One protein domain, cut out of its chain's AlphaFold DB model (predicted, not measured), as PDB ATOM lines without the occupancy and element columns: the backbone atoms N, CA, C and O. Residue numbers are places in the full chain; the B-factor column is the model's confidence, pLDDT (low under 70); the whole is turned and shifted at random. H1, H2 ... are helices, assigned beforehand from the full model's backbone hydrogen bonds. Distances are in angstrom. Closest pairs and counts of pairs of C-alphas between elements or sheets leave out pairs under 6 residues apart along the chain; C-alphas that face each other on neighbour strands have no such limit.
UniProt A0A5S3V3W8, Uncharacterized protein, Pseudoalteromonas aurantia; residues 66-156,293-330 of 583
ATOM      1  N   CYS A  66       6.331  30.428  17.200       64.25
ATOM      2  CA  CYS A  66       5.322  30.454  18.250       64.25
ATOM      3  C   CYS A  66       6.003  30.242  19.608       64.25
ATOM      4  O   CYS A  66       6.089  29.120  20.083       64.25
ATOM      5  N   SER A  67       6.473  31.313  20.253       61.62
ATOM      6  CA  SER A  67       7.116  31.251  21.583       61.62
ATOM      7  C   SER A  67       6.236  30.609  22.668       61.62
ATOM      8  O   SER A  67       6.734  30.078  23.659       61.62
ATOM      9  N   GLN A  68       4.912  30.614  22.481       65.94
ATOM     10  CA  GLN A  68       3.983  29.891  23.351       65.94
ATOM     11  C   GLN A  68       4.078  28.370  23.203       65.94
ATOM     12  O   GLN A  68       3.719  27.661  24.139       65.94
ATOM     13  N   LEU A  69       4.551  27.862  22.064       74.62
ATOM     14  CA  LEU A  69       4.744  26.434  21.840       74.62
ATOM     15  C   LEU A  69       5.907  25.890  22.669       74.62
ATOM     16  O   LEU A  69       5.758  24.822  23.252       74.62
ATOM     17  N   ASP A  70       7.022  26.615  22.763       71.31
ATOM     18  CA  ASP A  70       8.170  26.178  23.570       71.31
ATOM     19  C   ASP A  70       7.811  26.184  25.053       71.31
ATOM     20  O   ASP A  70       7.968  25.177  25.736       71.31
ATOM     21  N   LYS A  71       7.178  27.267  25.522       72.44
ATOM     22  CA  LYS A  71       6.653  27.345  26.891       72.44
ATOM     23  C   LYS A  71       5.634  26.237  27.179       72.44
ATOM     24  O   LYS A  71       5.634  25.654  28.260       72.44
ATOM     25  N   ALA A  72       4.760  25.930  26.221       77.12
ATOM     26  CA  ALA A  72       3.817  24.824  26.341       77.12
ATOM     27  C   ALA A  72       4.538  23.470  26.442       77.12
ATOM     28  O   ALA A  72       4.098  22.622  27.218       77.12
ATOM     29  N   HIS A  73       5.625  23.259  25.688       81.75
ATOM     30  CA  HIS A  73       6.447  22.048  25.772       81.75
ATOM     31  C   HIS A  73       7.144  21.928  27.128       81.75
ATOM     32  O   HIS A  73       7.101  20.854  27.724       81.75
ATOM     33  N   GLU A  74       7.719  23.013  27.647       82.50
ATOM     34  CA  GLU A  74       8.318  23.044  28.988       82.50
ATOM     35  C   GLU A  74       7.286  22.686  30.068       82.50
ATOM     36  O   GLU A  74       7.516  21.779  30.869       82.50
ATOM     37  N   ILE A  75       6.107  23.322  30.035       81.00
ATOM     38  CA  ILE A  75       5.006  23.037  30.972       81.00
ATOM     39  C   ILE A  75       4.535  21.585  30.839       81.00
ATOM     40  O   ILE A  75       4.280  20.919  31.841       81.00
ATOM     41  N   TYR A  76       4.420  21.073  29.612       89.75
ATOM     42  CA  TYR A  76       4.034  19.687  29.358       89.75
ATOM     43  C   TYR A  76       5.022  18.693  29.974       89.75
ATOM     44  O   TYR A  76       4.593  17.785  30.692       89.75
ATOM     45  N   LEU A  77       6.324  18.878  29.728       90.00
ATOM     46  CA  LEU A  77       7.376  18.021  30.276       90.00
ATOM     47  C   LEU A  77       7.387  18.087  31.804       90.00
ATOM     48  O   LEU A  77       7.366  17.042  32.452       90.00
ATOM     49  N   HIS A  78       7.311  19.288  32.380       90.06
ATOM     50  CA  HIS A  78       7.214  19.472  33.827       90.06
ATOM     51  C   HIS A  78       6.008  18.731  34.422       90.06
ATOM     52  O   HIS A  78       6.155  17.959  35.368       90.06
ATOM     53  N   ASN A  79       4.816  18.911  33.842       92.12
ATOM     54  CA  ASN A  79       3.586  18.284  34.330       92.12
ATOM     55  C   ASN A  79       3.643  16.757  34.218       92.12
ATOM     56  O   ASN A  79       3.136  16.064  35.099       92.12
ATOM     57  N   LYS A  80       4.244  16.234  33.141       94.25
ATOM     58  CA  LYS A  80       4.465  14.796  32.949       94.25
ATOM     59  C   LYS A  80       5.383  14.233  34.033       94.25
ATOM     60  O   LYS A  80       5.027  13.232  34.651       94.25
ATOM     61  N   ILE A  81       6.517  14.890  34.280       94.31
ATOM     62  CA  ILE A  81       7.488  14.487  35.305       94.31
ATOM     63  C   ILE A  81       6.840  14.519  36.693       94.31
ATOM     64  O   ILE A  81       6.870  13.513  37.392       94.31
ATOM     65  N   GLU A  82       6.186  15.623  37.076       94.31
ATOM     66  CA  GLU A  82       5.509  15.739  38.378       94.31
ATOM     67  C   GLU A  82       4.462  14.637  38.585       94.31
ATOM     68  O   GLU A  82       4.375  14.074  39.675       94.31
ATOM     69  N   PHE A  83       3.664  14.323  37.558       96.25
ATOM     70  CA  PHE A  83       2.610  13.312  37.660       96.25
ATOM     71  C   PHE A  83       3.170  11.894  37.804       96.25
ATOM     72  O   PHE A  83       2.738  11.153  38.687       96.25
ATOM     73  N   ILE A  84       4.136  11.516  36.959       96.75
ATOM     74  CA  ILE A  84       4.760  10.187  37.020       96.75
ATOM     75  C   ILE A  84       5.493  10.019  38.351       96.75
ATOM     76  O   ILE A  84       5.299   9.009  39.022       96.75
ATOM     77  N   SER A  85       6.248  11.028  38.789       96.94
ATOM     78  CA  SER A  85       6.931  11.000  40.083       96.94
ATOM     79  C   SER A  85       5.953  10.899  41.259       96.94
ATOM     80  O   SER A  85       6.238  10.192  42.221       96.94
ATOM     81  N   ALA A  86       4.780  11.543  41.192       96.50
ATOM     82  CA  ALA A  86       3.742  11.393  42.215       96.50
ATOM     83  C   ALA A  86       3.183   9.961  42.268       96.50
ATOM     84  O   ALA A  86       3.019   9.414  43.355       96.50
ATOM     85  N   LYS A  87       2.938   9.321  41.115       96.94
ATOM     86  CA  LYS A  87       2.520   7.908  41.061       96.94
ATOM     87  C   LYS A  87       3.628   6.958  41.527       96.94
ATOM     88  O   LYS A  87       3.333   5.970  42.187       96.94
ATOM     89  N   ALA A  88       4.892   7.289  41.274       97.44
ATOM     90  CA  ALA A  88       6.033   6.495  41.716       97.44
ATOM     91  C   ALA A  88       6.195   6.427  43.245       97.44
ATOM     92  O   ALA A  88       6.787   5.477  43.753       97.44
ATOM     93  N   VAL A  89       5.632   7.387  43.994       96.06
ATOM     94  CA  VAL A  89       5.523   7.292  45.463       96.06
ATOM     95  C   VAL A  89       4.713   6.055  45.869       96.06
ATOM     96  O   VAL A  89       5.117   5.348  46.785       96.06
ATOM     97  N   GLN A  90       3.622   5.755  45.154       94.12
ATOM     98  CA  GLN A  90       2.820   4.559  45.415       94.12
ATOM     99  C   GLN A  90       3.618   3.284  45.144       94.12
ATOM    100  O   GLN A  90       3.611   2.384  45.969       94.12
ATOM    101  N   TRP A  91       4.384   3.230  44.050       95.62
ATOM    102  CA  TRP A  91       5.219   2.064  43.740       95.62
ATOM    103  C   TRP A  91       6.236   1.776  44.848       95.62
ATOM    104  O   TRP A  91       6.448   0.631  45.232       95.62
ATOM    105  N   TYR A  92       6.836   2.813  45.431       95.31
ATOM    106  CA  TYR A  92       7.693   2.607  46.594       95.31
ATOM    107  C   TYR A  92       6.941   1.928  47.755       95.31
ATOM    108  O   TYR A  92       7.462   0.990  48.358       95.31
ATOM    109  N   PHE A  93       5.705   2.346  48.039       93.44
ATOM    110  CA  PHE A  93       4.875   1.722  49.073       93.44
ATOM    111  C   PHE A  93       4.379   0.321  48.715       93.44
ATOM    112  O   PHE A  93       4.214  -0.506  49.609       93.44
ATOM    113  N   ASP A  94       4.232   0.026  47.427       93.12
ATOM    114  CA  ASP A  94       3.918  -1.313  46.921       93.12
ATOM    115  C   ASP A  94       5.125  -2.275  47.008       93.12
ATOM    116  O   ASP A  94       4.999  -3.465  46.718       93.12
ATOM    117  N   GLY A  95       6.296  -1.782  47.437       92.94
ATOM    118  CA  GLY A  95       7.490  -2.582  47.720       92.94
ATOM    119  C   GLY A  95       8.550  -2.582  46.618       92.94
ATOM    120  O   GLY A  95       9.529  -3.322  46.726       92.94
ATOM    121  N   TYR A  96       8.393  -1.763  45.575       94.88
ATOM    122  CA  TYR A  96       9.417  -1.604  44.540       94.88
ATOM    123  C   TYR A  96      10.662  -0.884  45.087       94.88
ATOM    124  O   TYR A  96      10.571   0.007  45.942       94.88
ATOM    125  N   GLY A  97      11.850  -1.252  44.594       92.50
ATOM    126  CA  GLY A  97      13.112  -0.721  45.095       92.50
ATOM    127  C   GLY A  97      13.227   0.792  44.897       92.50
ATOM    128  O   GLY A  97      13.177   1.295  43.775       92.50
ATOM    129  N   ARG A  98      13.462   1.536  45.988       93.19
ATOM    130  CA  ARG A  98      13.611   3.008  45.965       93.19
ATOM    131  C   ARG A  98      14.607   3.476  44.897       93.19
ATOM    132  O   ARG A  98      14.327   4.417  44.162       93.19
ATOM    133  N   TYR A  99      15.767   2.828  44.817       94.06
ATOM    134  CA  TYR A  99      16.814   3.218  43.873       94.06
ATOM    135  C   TYR A  99      16.559   2.715  42.450       94.06
ATOM    136  O   TYR A  99      16.959   3.393  41.518       94.06
ATOM    137  N   GLU A 100      15.826   1.616  42.261       95.44
ATOM    138  CA  GLU A 100      15.408   1.145  40.928       95.44
ATOM    139  C   GLU A 100      14.436   2.145  40.284       95.44
ATOM    140  O   GLU A 100      14.566   2.502  39.109       95.44
ATOM    141  N   ILE A 101      13.504   2.674  41.088       97.00
ATOM    142  CA  ILE A 101      12.613   3.763  40.680       97.00
ATOM    143  C   ILE A 101      13.433   5.011  40.332       97.00
ATOM    144  O   ILE A 101      13.251   5.582  39.258       97.00
ATOM    145  N   ALA A 102      14.346   5.431  41.213       96.06
ATOM    146  CA  ALA A 102      15.135   6.645  41.006       96.06
ATOM    147  C   ALA A 102      16.069   6.558  39.788       96.06
ATOM    148  O   ALA A 102      16.128   7.515  39.020       96.06
ATOM    149  N   GLU A 103      16.746   5.427  39.569       95.69
ATOM    150  CA  GLU A 103      17.573   5.189  38.378       95.69
ATOM    151  C   GLU A 103      16.729   5.256  37.100       95.69
ATOM    152  O   GLU A 103      17.096   5.958  36.157       95.69
ATOM    153  N   THR A 104      15.542   4.642  37.102       96.19
ATOM    154  CA  THR A 104      14.630   4.691  35.950       96.19
ATOM    155  C   THR A 104      14.144   6.116  35.673       96.19
ATOM    156  O   THR A 104      14.172   6.575  34.529       96.19
ATOM    157  N   LEU A 105      13.750   6.863  36.712       95.12
ATOM    158  CA  LEU A 105      13.366   8.271  36.575       95.12
ATOM    159  C   LEU A 105      14.538   9.132  36.081       95.12
ATOM    160  O   LEU A 105      14.324  10.022  35.258       95.12
ATOM    161  N   ALA A 106      15.763   8.858  36.536       93.25
ATOM    162  CA  ALA A 106      16.955   9.595  36.129       93.25
ATOM    163  C   ALA A 106      17.304   9.337  34.658       93.25
ATOM    164  O   ALA A 106      17.586  10.282  33.917       93.25
ATOM    165  N   ALA A 107      17.205   8.084  34.213       92.19
ATOM    166  CA  ALA A 107      17.406   7.707  32.818       92.19
ATOM    167  C   ALA A 107      16.364   8.350  31.885       92.19
ATOM    168  O   ALA A 107      16.699   8.798  30.788       92.19
ATOM    169  N   MET A 108      15.101   8.427  32.318       90.75
ATOM    170  CA  MET A 108      14.002   8.939  31.489       90.75
ATOM    171  C   MET A 108      13.859  10.466  31.505       90.75
ATOM    172  O   MET A 108      13.473  11.054  30.491       90.75
ATOM    173  N   PHE A 109      14.116  11.108  32.646       89.81
ATOM    174  CA  PHE A 109      13.787  12.520  32.879       89.81
ATOM    175  C   PHE A 109      14.961  13.370  33.381       89.81
ATOM    176  O   PHE A 109      14.804  14.583  33.516       89.81
ATOM    177  N   GLY A 110      16.129  12.771  33.617       88.81
ATOM    178  CA  GLY A 110      17.320  13.451  34.126       88.81
ATOM    179  C   GLY A 110      17.489  13.340  35.643       88.81
ATOM    180  O   GLY A 110      16.541  13.074  36.392       88.81
ATOM    181  N   TYR A 111      18.719  13.564  36.107       88.50
ATOM    182  CA  TYR A 111      19.105  13.349  37.503       88.50
ATOM    183  C   TYR A 111      18.369  14.291  38.460       88.50
ATOM    184  O   TYR A 111      17.891  13.853  39.510       88.50
ATOM    185  N   SER A 112      18.185  15.560  38.081       85.12
ATOM    186  CA  SER A 112      17.486  16.547  38.917       85.12
ATOM    187  C   SER A 112      16.026  16.151  39.200       85.12
ATOM    188  O   SER A 112      15.535  16.351  40.313       85.12
ATOM    189  N   ALA A 113      15.342  15.503  38.247       88.19
ATOM    190  CA  ALA A 113      13.988  14.984  38.451       88.19
ATOM    191  C   ALA A 113      13.959  13.803  39.437       88.19
ATOM    192  O   ALA A 113      13.128  13.774  40.350       88.19
ATOM    193  N   ALA A 114      14.891  12.858  39.295       93.50
ATOM    194  CA  ALA A 114      15.015  11.718  40.200       93.50
ATOM    195  C   ALA A 114      15.418  12.140  41.620       93.50
ATOM    196  O   ALA A 114      14.846  11.654  42.595       93.50
ATOM    197  N   MET A 115      16.344  13.091  41.755       90.94
ATOM    198  CA  MET A 115      16.755  13.622  43.054       90.94
ATOM    199  C   MET A 115      15.605  14.350  43.756       90.94
ATOM    200  O   MET A 115      15.400  14.163  44.955       90.94
ATOM    201  N   LYS A 116      14.792  15.120  43.018       90.19
ATOM    202  CA  LYS A 116      13.572  15.726  43.572       90.19
ATOM    203  C   LYS A 116      12.626  14.664  44.137       90.19
ATOM    204  O   LYS A 116      12.084  14.844  45.231       90.19
ATOM    205  N   TRP A 117      12.449  13.552  43.425       95.00
ATOM    206  CA  TRP A 117      11.652  12.428  43.914       95.00
ATOM    207  C   TRP A 117      12.271  11.782  45.164       95.00
ATOM    208  O   TRP A 117      11.559  11.601  46.148       95.00
ATOM    209  N   ILE A 118      13.588  11.542  45.187       93.75
ATOM    210  CA  ILE A 118      14.308  11.000  46.353       93.75
ATOM    211  C   ILE A 118      14.160  11.888  47.597       93.75
ATOM    212  O   ILE A 118      13.859  11.396  48.685       93.75
ATOM    213  N   ILE A 119      14.344  13.202  47.453       89.44
ATOM    214  CA  ILE A 119      14.168  14.155  48.559       89.44
ATOM    215  C   ILE A 119      12.738  14.070  49.104       89.44
ATOM    216  O   ILE A 119      12.539  14.069  50.316       89.44
ATOM    217  N   THR A 120      11.757  13.947  48.208       89.94
ATOM    218  CA  THR A 120      10.342  13.863  48.577       89.94
ATOM    219  C   THR A 120      10.021  12.542  49.287       89.94
ATOM    220  O   THR A 120       9.408  12.561  50.352       89.94
ATOM    221  N   ILE A 121      10.450  11.397  48.739       91.62
ATOM    222  CA  ILE A 121      10.124  10.071  49.290       91.62
ATOM    223  C   ILE A 121      10.796   9.821  50.641       91.62
ATOM    224  O   ILE A 121      10.213   9.166  51.498       91.62
ATOM    225  N   ASN A 122      11.972  10.412  50.882       89.38
ATOM    226  CA  ASN A 122      12.667  10.336  52.170       89.38
ATOM    227  C   ASN A 122      11.893  10.997  53.328       89.38
ATOM    228  O   ASN A 122      12.312  10.863  54.475       89.38
ATOM    229  N   GLN A 123      10.793  11.702  53.048       88.25
ATOM    230  CA  GLN A 123       9.937  12.366  54.036       88.25
ATOM    231  C   GLN A 123       8.569  11.685  54.197       88.25
ATOM    232  O   GLN A 123       7.761  12.117  55.023       88.25
ATOM    233  N   PHE A 124       8.297  10.623  53.435       90.00
ATOM    234  CA  PHE A 124       7.089   9.823  53.584       90.00
ATOM    235  C   PHE A 124       7.406   8.473  54.219       90.00
ATOM    236  O   PHE A 124       8.382   7.819  53.864       90.00
ATOM    237  N   SER A 125       6.548   8.032  55.136       88.25
ATOM    238  CA  SER A 125       6.695   6.734  55.791       88.25
ATOM    239  C   SER A 125       5.416   5.918  55.680       88.25
ATOM    240  O   SER A 125       4.318   6.462  55.805       88.25
ATOM    241  N   LEU A 126       5.583   4.605  55.513       88.19
ATOM    242  CA  LEU A 126       4.509   3.613  55.586       88.19
ATOM    243  C   LEU A 126       3.839   3.574  56.967       88.19
ATOM    244  O   LEU A 126       2.685   3.177  57.083       88.19
ATOM    245  N   TYR A 127       4.549   4.000  58.014       86.12
ATOM    246  CA  TYR A 127       4.055   3.993  59.395       86.12
ATOM    247  C   TYR A 127       3.508   5.358  59.842       86.12
ATOM    248  O   TYR A 127       3.173   5.541  61.012       86.12
ATOM    249  N   HIS A 128       3.435   6.335  58.933       84.88
ATOM    250  CA  HIS A 128       2.885   7.654  59.229       84.88
ATOM    251  C   HIS A 128       1.353   7.619  59.269       84.88
ATOM    252  O   HIS A 128       0.725   6.990  58.421       84.88
ATOM    253  N   GLU A 129       0.728   8.370  60.181       84.38
ATOM    254  CA  GLU A 129      -0.740   8.409  60.315       84.38
ATOM    255  C   GLU A 129      -1.461   8.883  59.041       84.38
ATOM    256  O   GLU A 129      -2.615   8.535  58.804       84.38
ATOM    257  N   GLN A 130      -0.777   9.663  58.199       87.44
ATOM    258  CA  GLN A 130      -1.332  10.173  56.945       87.44
ATOM    259  C   GLN A 130      -1.071   9.261  55.738       87.44
ATOM    260  O   GLN A 130      -1.410   9.649  54.622       87.44
ATOM    261  N   HIS A 131      -0.480   8.076  55.931       90.38
ATOM    262  CA  HIS A 131      -0.160   7.154  54.837       90.38
ATOM    263  C   HIS A 131      -1.399   6.801  53.998       90.38
ATOM    264  O   HIS A 131      -1.386   6.991  52.784       90.38
ATOM    265  N   ASP A 132      -2.502   6.400  54.633       91.94
ATOM    266  CA  ASP A 132      -3.730   6.039  53.913       91.94
ATOM    267  C   ASP A 132      -4.300   7.224  53.117       91.94
ATOM    268  O   ASP A 132      -4.733   7.070  51.976       91.94
ATOM    269  N   ALA A 133      -4.265   8.428  53.698       92.06
ATOM    270  CA  ALA A 133      -4.726   9.647  53.035       92.06
ATOM    271  C   ALA A 133      -3.827  10.033  51.847       92.06
ATOM    272  O   ALA A 133      -4.328  10.488  50.815       92.06
ATOM    273  N   LEU A 134      -2.513   9.830  51.975       93.88
ATOM    274  CA  LEU A 134      -1.538  10.019  50.905       93.88
ATOM    275  C   LEU A 134      -1.809   9.052  49.746       93.88
ATOM    276  O   LEU A 134      -1.981   9.511  48.618       93.88
ATOM    277  N   THR A 135      -1.919   7.752  50.028       93.75
ATOM    278  CA  THR A 135      -2.214   6.701  49.039       93.75
ATOM    279  C   THR A 135      -3.530   6.979  48.311       93.75
ATOM    280  O   THR A 135      -3.553   7.081  47.085       93.75
ATOM    281  N   GLN A 136      -4.612   7.262  49.049       93.06
ATOM    282  CA  GLN A 136      -5.902   7.641  48.457       93.06
ATOM    283  C   GLN A 136      -5.798   8.897  47.584       93.06
ATOM    284  O   GLN A 136      -6.436   8.993  46.531       93.06
ATOM    285  N   ASN A 137      -4.999   9.884  48.002       94.62
ATOM    286  CA  ASN A 137      -4.802  11.084  47.208       94.62
ATOM    287  C   ASN A 137      -4.046  10.784  45.914       94.62
ATOM    288  O   ASN A 137      -4.489  11.250  44.865       94.62
ATOM    289  N   ILE A 138      -2.972   9.992  45.978       95.00
ATOM    290  CA  ILE A 138      -2.212   9.557  44.803       95.00
ATOM    291  C   ILE A 138      -3.124   8.792  43.847       95.00
ATOM    292  O   ILE A 138      -3.134   9.106  42.655       95.00
ATOM    293  N   ASP A 139      -3.941   7.863  44.341       93.19
ATOM    294  CA  ASP A 139      -4.899   7.103  43.531       93.19
ATOM    295  C   ASP A 139      -5.899   8.015  42.817       93.19
ATOM    296  O   ASP A 139      -6.145   7.849  41.621       93.19
ATOM    297  N   SER A 140      -6.390   9.045  43.514       92.44
ATOM    298  CA  SER A 140      -7.315  10.036  42.954       92.44
ATOM    299  C   SER A 140      -6.692  10.963  41.900       92.44
ATOM    300  O   SER A 140      -7.425  11.638  41.169       92.44
ATOM    301  N   LEU A 141      -5.355  11.021  41.799       93.56
ATOM    302  CA  LEU A 141      -4.689  11.857  40.803       93.56
ATOM    303  C   LEU A 141      -5.024  11.372  39.393       93.56
ATOM    304  O   LEU A 141      -4.737  10.230  39.021       93.56
ATOM    305  N   SER A 142      -5.536  12.302  38.595       91.50
ATOM    306  CA  SER A 142      -5.777  12.151  37.166       91.50
ATOM    307  C   SER A 142      -4.946  13.167  36.393       91.50
ATOM    308  O   SER A 142      -4.702  14.279  36.866       91.50
ATOM    309  N   TYR A 143      -4.484  12.776  35.206       89.75
ATOM    310  CA  TYR A 143      -3.715  13.658  34.341       89.75
ATOM    311  C   TYR A 143      -4.590  14.217  33.222       89.75
ATOM    312  O   TYR A 143      -5.229  13.474  32.473       89.75
ATOM    313  N   HIS A 144      -4.542  15.537  33.059       81.62
ATOM    314  CA  HIS A 144      -5.126  16.239  31.925       81.62
ATOM    315  C   HIS A 144      -4.074  17.151  31.297       81.62
ATOM    316  O   HIS A 144      -3.359  17.861  32.006       81.62
ATOM    317  N   SER A 145      -3.984  17.150  29.963       73.69
ATOM    318  CA  SER A 145      -3.072  18.037  29.236       73.69
ATOM    319  C   SER A 145      -3.475  19.497  29.456       73.69
ATOM    320  O   SER A 145      -4.381  20.009  28.802       73.69
ATOM    321  N   ASN A 146      -2.787  20.176  30.373       76.44
ATOM    322  CA  ASN A 146      -2.846  21.622  30.523       76.44
ATOM    323  C   ASN A 146      -1.467  22.207  30.222       76.44
ATOM    324  O   ASN A 146      -0.500  21.949  30.935       76.44
ATOM    325  N   PHE A 147      -1.401  23.008  29.163       79.88
ATOM    326  CA  PHE A 147      -0.177  23.650  28.690       79.88
ATOM    327  C   PHE A 147      -0.037  25.100  29.163       79.88
ATOM    328  O   PHE A 147       0.915  25.778  28.797       79.88
ATOM    329  N   SER A 148      -1.004  25.598  29.939       67.38
ATOM    330  CA  SER A 148      -1.031  26.989  30.398       67.38
ATOM    331  C   SER A 148      -0.413  27.179  31.784       67.38
ATOM    332  O   SER A 148       0.054  28.273  32.095       67.38
ATOM    333  N   LYS A 149      -0.388  26.122  32.611       75.50
ATOM    334  CA  LYS A 149       0.056  26.189  34.006       75.50
ATOM    335  C   LYS A 149       0.838  24.939  34.410       75.50
ATOM    336  O   LYS A 149       0.461  23.820  34.055       75.50
ATOM    337  N   HIS A 150       1.885  25.147  35.205       78.38
ATOM    338  CA  HIS A 150       2.556  24.075  35.928       78.38
ATOM    339  C   HIS A 150       1.597  23.417  36.929       78.38
ATOM    340  O   HIS A 150       0.854  24.085  37.650       78.38
ATOM    341  N   SER A 151       1.604  22.095  36.942       84.38
ATOM    342  CA  SER A 151       0.888  21.258  37.891       84.38
ATOM    343  C   SER A 151       1.841  20.860  39.006       84.38
ATOM    344  O   SER A 151       3.017  20.625  38.767       84.38
ATOM    345  N   HIS A 152       1.314  20.745  40.217       87.50
ATOM    346  CA  HIS A 152       2.095  20.465  41.417       87.50
ATOM    347  C   HIS A 152       1.734  19.086  41.967       87.50
ATOM    348  O   HIS A 152       1.286  18.975  43.101       87.50
ATOM    349  N   TYR A 153       1.825  18.037  41.141       91.75
ATOM    350  CA  TYR A 153       1.378  16.701  41.550       91.75
ATOM    351  C   TYR A 153       2.249  16.142  42.675       91.75
ATOM    352  O   TYR A 153       1.719  15.849  43.737       91.75
ATOM    353  N   LEU A 154       3.570  16.050  42.475       91.44
ATOM    354  CA  LEU A 154       4.503  15.556  43.492       91.44
ATOM    355  C   LEU A 154       4.650  16.579  44.620       91.44
ATOM    356  O   LEU A 154       4.516  16.250  45.795       91.44
ATOM    357  N   THR A 155       4.878  17.840  44.253       85.50
ATOM    358  CA  THR A 155       5.046  18.941  45.217       85.50
ATOM    359  C   THR A 155       3.809  19.174  46.092       85.50
ATOM    360  O   THR A 155       3.939  19.529  47.263       85.50
ATOM    361  N   GLY A 156       2.607  18.911  45.576       84.38
ATOM    362  CA  GLY A 156       1.350  18.982  46.324       84.38
ATOM    363  C   GLY A 156       1.163  17.864  47.355       84.38
ATOM    364  O   GLY A 156       0.331  18.009  48.252       84.38
ATOM    365  N   PRO A 293      13.057  -2.667  33.938       93.38
ATOM    366  CA  PRO A 293      11.971  -3.077  33.047       93.38
ATOM    367  C   PRO A 293      10.588  -3.083  33.706       93.38
ATOM    368  O   PRO A 293       9.590  -2.823  33.032       93.38
ATOM    369  N   VAL A 294      10.506  -3.377  35.007       95.88
ATOM    370  CA  VAL A 294       9.235  -3.452  35.735       95.88
ATOM    371  C   VAL A 294       8.698  -2.049  35.994       95.88
ATOM    372  O   VAL A 294       7.527  -1.787  35.717       95.88
ATOM    373  N   ILE A 295       9.554  -1.116  36.421       96.00
ATOM    374  CA  ILE A 295       9.168   0.297  36.576       96.00
ATOM    375  C   ILE A 295       8.771   0.909  35.228       96.00
ATOM    376  O   ILE A 295       7.779   1.634  35.137       96.00
ATOM    377  N   THR A 296       9.487   0.565  34.157       94.19
ATOM    378  CA  THR A 296       9.143   1.011  32.798       94.19
ATOM    379  C   THR A 296       7.754   0.526  32.385       94.19
ATOM    380  O   THR A 296       6.950   1.326  31.905       94.19
ATOM    381  N   ALA A 297       7.423  -0.740  32.652       95.38
ATOM    382  CA  ALA A 297       6.094  -1.281  32.375       95.38
ATOM    383  C   ALA A 297       4.985  -0.541  33.153       95.38
ATOM    384  O   ALA A 297       3.915  -0.281  32.599       95.38
ATOM    385  N   LEU A 298       5.237  -0.130  34.403       96.38
ATOM    386  CA  LEU A 298       4.292   0.686  35.180       96.38
ATOM    387  C   LEU A 298       4.092   2.082  34.563       96.38
ATOM    388  O   LEU A 298       2.964   2.579  34.488       96.38
ATOM    389  N   ILE A 299       5.161   2.707  34.061       94.62
ATOM    390  CA  ILE A 299       5.084   3.994  33.349       94.62
ATOM    391  C   ILE A 299       4.318   3.850  32.023       94.62
ATOM    392  O   ILE A 299       3.523   4.726  31.661       94.62
ATOM    393  N   GLU A 300       4.514   2.751  31.298       93.94
ATOM    394  CA  GLU A 300       3.771   2.437  30.071       93.94
ATOM    395  C   GLU A 300       2.285   2.168  30.351       93.94
ATOM    396  O   GLU A 300       1.411   2.624  29.603       93.94
ATOM    397  N   GLN A 301       1.973   1.505  31.465       94.94
ATOM    398  CA  GLN A 301       0.599   1.309  31.919       94.94
ATOM    399  C   GLN A 301      -0.071   2.647  32.262       94.94
ATOM    400  O   GLN A 301      -1.192   2.900  31.814       94.94
ATOM    401  N   LEU A 302       0.620   3.543  32.980       94.44
ATOM    402  CA  LEU A 302       0.136   4.909  33.225       94.44
ATOM    403  C   LEU A 302      -0.085   5.671  31.917       94.44
ATOM    404  O   LEU A 302      -1.106   6.332  31.746       94.44
ATOM    405  N   SER A 303       0.854   5.554  30.983       92.31
ATOM    406  CA  SER A 303       0.771   6.178  29.663       92.31
ATOM    407  C   SER A 303      -0.422   5.674  28.846       92.31
ATOM    408  O   SER A 303      -1.028   6.443  28.099       92.31
ATOM    409  N   SER A 304      -0.783   4.402  29.014       93.31
ATOM    410  CA  SER A 304      -1.956   3.793  28.386       93.31
ATOM    411  C   SER A 304      -3.261   4.248  29.047       93.31
ATOM    412  O   SER A 304      -4.237   4.525  28.352       93.31
ATOM    413  N   ALA A 305      -3.277   4.378  30.378       93.12
ATOM    414  CA  ALA A 305      -4.427   4.876  31.135       93.12
ATOM    415  C   ALA A 305      -4.680   6.380  30.914       93.12
ATOM    416  O   ALA A 305      -5.829   6.823  30.910       93.12
ATOM    417  N   TYR A 306      -3.617   7.156  30.683       93.44
ATOM    418  CA  TYR A 306      -3.666   8.596  30.430       93.44
ATOM    419  C   TYR A 306      -2.951   8.948  29.113       93.44
ATOM    420  O   TYR A 306      -1.847   9.499  29.149       93.44
ATOM    421  N   PRO A 307      -3.575   8.723  27.938       90.88
ATOM    422  CA  PRO A 307      -2.947   8.954  26.627       90.88
ATOM    423  C   PRO A 307      -2.393  10.377  26.422       90.88
ATOM    424  O   PRO A 307      -1.433  10.603  25.682       90.88
ATOM    425  N   SER A 308      -2.965  11.352  27.129       87.62
ATOM    426  CA  SER A 308      -2.493  12.739  27.212       87.62
ATOM    427  C   SER A 308      -1.037  12.890  27.683       87.62
ATOM    428  O   SER A 308      -0.404  13.882  27.327       87.62
ATOM    429  N   LEU A 309      -0.475  11.920  28.418       89.31
ATOM    430  CA  LEU A 309       0.942  11.896  28.829       89.31
ATOM    431  C   LEU A 309       1.919  11.735  27.657       89.31
ATOM    432  O   LEU A 309       3.119  11.957  27.831       89.31
ATOM    433  N   ASN A 310       1.425  11.319  26.490       88.50
ATOM    434  CA  ASN A 310       2.204  11.143  25.263       88.50
ATOM    435  C   ASN A 310       1.709  12.043  24.126       88.50
ATOM    436  O   ASN A 310       2.058  11.833  22.967       88.50
ATOM    437  N   THR A 311       0.898  13.052  24.453       85.50
ATOM    438  CA  THR A 311       0.365  14.012  23.485       85.50
ATOM    439  C   THR A 311       1.009  15.381  23.728       85.50
ATOM    440  O   THR A 311       0.430  16.206  24.443       85.50
ATOM    441  N   PRO A 312       2.214  15.641  23.180       84.06
ATOM    442  CA  PRO A 312       2.861  16.937  23.322       84.06
ATOM    443  C   PRO A 312       2.025  18.047  22.661       84.06
ATOM    444  O   PRO A 312       1.236  17.781  21.743       84.06
ATOM    445  N   PRO A 313       2.179  19.303  23.108       81.75
ATOM    446  CA  PRO A 313       1.465  20.422  22.519       81.75
ATOM    447  C   PRO A 313       1.862  20.589  21.050       81.75
ATOM    448  O   PRO A 313       3.032  20.708  20.710       81.75
ATOM    449  N   ILE A 314       0.871  20.637  20.162       79.38
ATOM    450  CA  ILE A 314       1.100  20.880  18.735       79.38
ATOM    451  C   ILE A 314       0.842  22.345  18.387       79.38
ATOM    452  O   ILE A 314      -0.138  22.942  18.845       79.38
ATOM    453  N   ALA A 315       1.674  22.904  17.503       67.44
ATOM    454  CA  ALA A 315       1.583  24.295  17.049       67.44
ATOM    455  C   ALA A 315       0.165  24.670  16.590       67.44
ATOM    456  O   ALA A 315      -0.360  25.725  16.932       67.44
ATOM    457  N   LYS A 316      -0.510  23.756  15.880       67.12
ATOM    458  CA  LYS A 316      -1.877  23.961  15.386       67.12
ATOM    459  C   LYS A 316      -2.899  24.205  16.499       67.12
ATOM    460  O   LYS A 316      -3.894  24.848  16.214       67.12
ATOM    461  N   ASN A 317      -2.695  23.710  17.719       69.31
ATOM    462  CA  ASN A 317      -3.646  23.873  18.826       69.31
ATOM    463  C   ASN A 317      -3.252  25.026  19.753       69.31
ATOM    464  O   ASN A 317      -4.124  25.760  20.204       69.31
ATOM    465  N   ILE A 318      -1.953  25.211  19.990       70.25
ATOM    466  CA  ILE A 318      -1.438  26.290  20.844       70.25
ATOM    467  C   ILE A 318      -1.515  27.640  20.129       70.25
ATOM    468  O   ILE A 318      -1.953  28.633  20.699       70.25
ATOM    469  N   CYS A 319      -1.163  27.667  18.847       65.12
ATOM    470  CA  CYS A 319      -1.006  28.906  18.092       65.12
ATOM    471  C   CYS A 319      -2.279  29.269  17.291       65.12
ATOM    472  O   CYS A 319      -2.351  30.347  16.707       65.12
ATOM    473  N   LYS A 320      -3.328  28.421  17.271       55.25
ATOM    474  CA  LYS A 320      -4.577  28.683  16.510       55.25
ATOM    475  C   LYS A 320      -5.392  29.865  17.031       55.25
ATOM    476  O   LYS A 320      -6.062  30.519  16.236       55.25
ATOM    477  N   ASN A 321      -5.317  30.169  18.327       45.53
ATOM    478  CA  ASN A 321      -6.018  31.321  18.902       45.53
ATOM    479  C   ASN A 321      -5.353  32.668  18.562       45.53
ATOM    480  O   ASN A 321      -5.951  33.709  18.818       45.53
ATOM    481  N   GLN A 322      -4.178  32.675  17.918       43.75
ATOM    482  CA  GLN A 322      -3.602  33.901  17.353       43.75
ATOM    483  C   GLN A 322      -4.264  34.315  16.030       43.75
ATOM    484  O   GLN A 322      -4.263  35.494  15.708       43.75
ATOM    485  N   ILE A 323      -4.891  33.389  15.291       40.38
ATOM    486  CA  ILE A 323      -5.534  33.709  14.001       40.38
ATOM    487  C   ILE A 323      -6.904  34.390  14.201       40.38
ATOM    488  O   ILE A 323      -7.364  35.112  13.322       40.38
ATOM    489  N   ILE A 324      -7.548  34.207  15.362       36.97
ATOM    490  CA  ILE A 324      -8.844  34.840  15.686       36.97
ATOM    491  C   ILE A 324      -8.657  36.142  16.494       36.97
ATOM    492  O   ILE A 324      -9.457  37.058  16.347       36.97
ATOM    493  N   ASN A 325      -7.560  36.281  17.251       32.31
ATOM    494  CA  ASN A 325      -7.161  37.524  17.928       32.31
ATOM    495  C   ASN A 325      -5.999  38.204  17.193       32.31
ATOM    496  O   ASN A 325      -4.919  38.411  17.753       32.31
ATOM    497  N   ASN A 326      -6.230  38.557  15.930       33.00
ATOM    498  CA  ASN A 326      -5.292  39.280  15.069       33.00
ATOM    499  C   ASN A 326      -5.112  40.764  15.482       33.00
ATOM    500  O   ASN A 326      -5.117  41.648  14.638       33.00
ATOM    501  N   ASP A 327      -4.926  41.010  16.782       32.88
ATOM    502  CA  ASP A 327      -4.382  42.248  17.362       32.88
ATOM    503  C   ASP A 327      -3.276  41.969  18.406       32.88
ATOM    504  O   ASP A 327      -2.709  42.895  18.977       32.88
ATOM    505  N   ILE A 328      -2.924  40.701  18.677       41.88
ATOM    506  CA  ILE A 328      -1.781  40.348  19.546       41.88
ATOM    507  C   ILE A 328      -0.969  39.212  18.903       41.88
ATOM    508  O   ILE A 328      -0.680  38.175  19.506       41.88
ATOM    509  N   ALA A 329      -0.603  39.389  17.633       42.53
ATOM    510  CA  ALA A 329       0.498  38.637  17.050       42.53
ATOM    511  C   ALA A 329       1.797  39.166  17.679       42.53
ATOM    512  O   ALA A 329       2.268  40.252  17.351       42.53
ATOM    513  N   LEU A 330       2.337  38.409  18.637       49.81
ATOM    514  CA  LEU A 330       3.599  38.668  19.330       49.81
ATOM    515  C   LEU A 330       4.780  38.610  18.350       49.81
ATOM    516  O   LEU A 330       5.503  37.622  18.286       49.81
TER     517      LEU A 330
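Overview. This is residues 66 to 156 and 293 to 330 of the 583 residues of an uncharacterized protein of Pseudoalteromonas aurantia (UniProt A0A5S3V3W8). One long helix, H1, makes the axis; the shorter helices H2, H3, H4 and H5 gather round its later half, and the tail through H6 and H7 runs back along it toward its first residues. Residues 141 to 156, a long stretch with no named element, loop beside H1, and residues 323 to 328 stick out past its start. The printed part has 129 residues with eight named helices, H1 to H8 in order, and no named strand: all helix, elongated at 57 by 30 by 25 A, only just loose, close to compact, with a radius of gyration of the C-alphas of 16.9 A.

Arrangement. Start at the hub, H1, residues 67 to 93. Its residues 81 to 92 touch H2, residues 98 to 109, in a hairpin; the closest C-alphas, Tyr 92 and Arg 98, are 6.0 A apart. H3, residues 111 to 121, completes an up-and-down bundle, each helix running against the one before. H4, residues 131 to 140, touches residues 86 to 90 of H1, closest at the C-alphas of Lys 87 and Ile 138, 6.3 A. H5, residues 293 to 305, touches H2 with residues 295 to 296 alone. Every O i to N i+4 pair is within hydrogen-bond range in H2, H3, H4 and H5, and 22 of 23 in H1.

Along the chain. Find C-alpha 67 at (7.116, 31.251, 21.583); H1 runs 40.4 A to C-alpha 93 at (4.875, 1.722, 49.073). H6, residues 307 to 310, is near H1; H7, residues 315 to 318, touches it; H8, residues 321 to 324, is apart from it.

Size, cuts and confidence. Residues 157 to 292 are not printed; C-alphas 156 and 293 are 27.9 A apart. Low confidence covers residues 66 to 68, 148, 315 to 317 and 319 to 330.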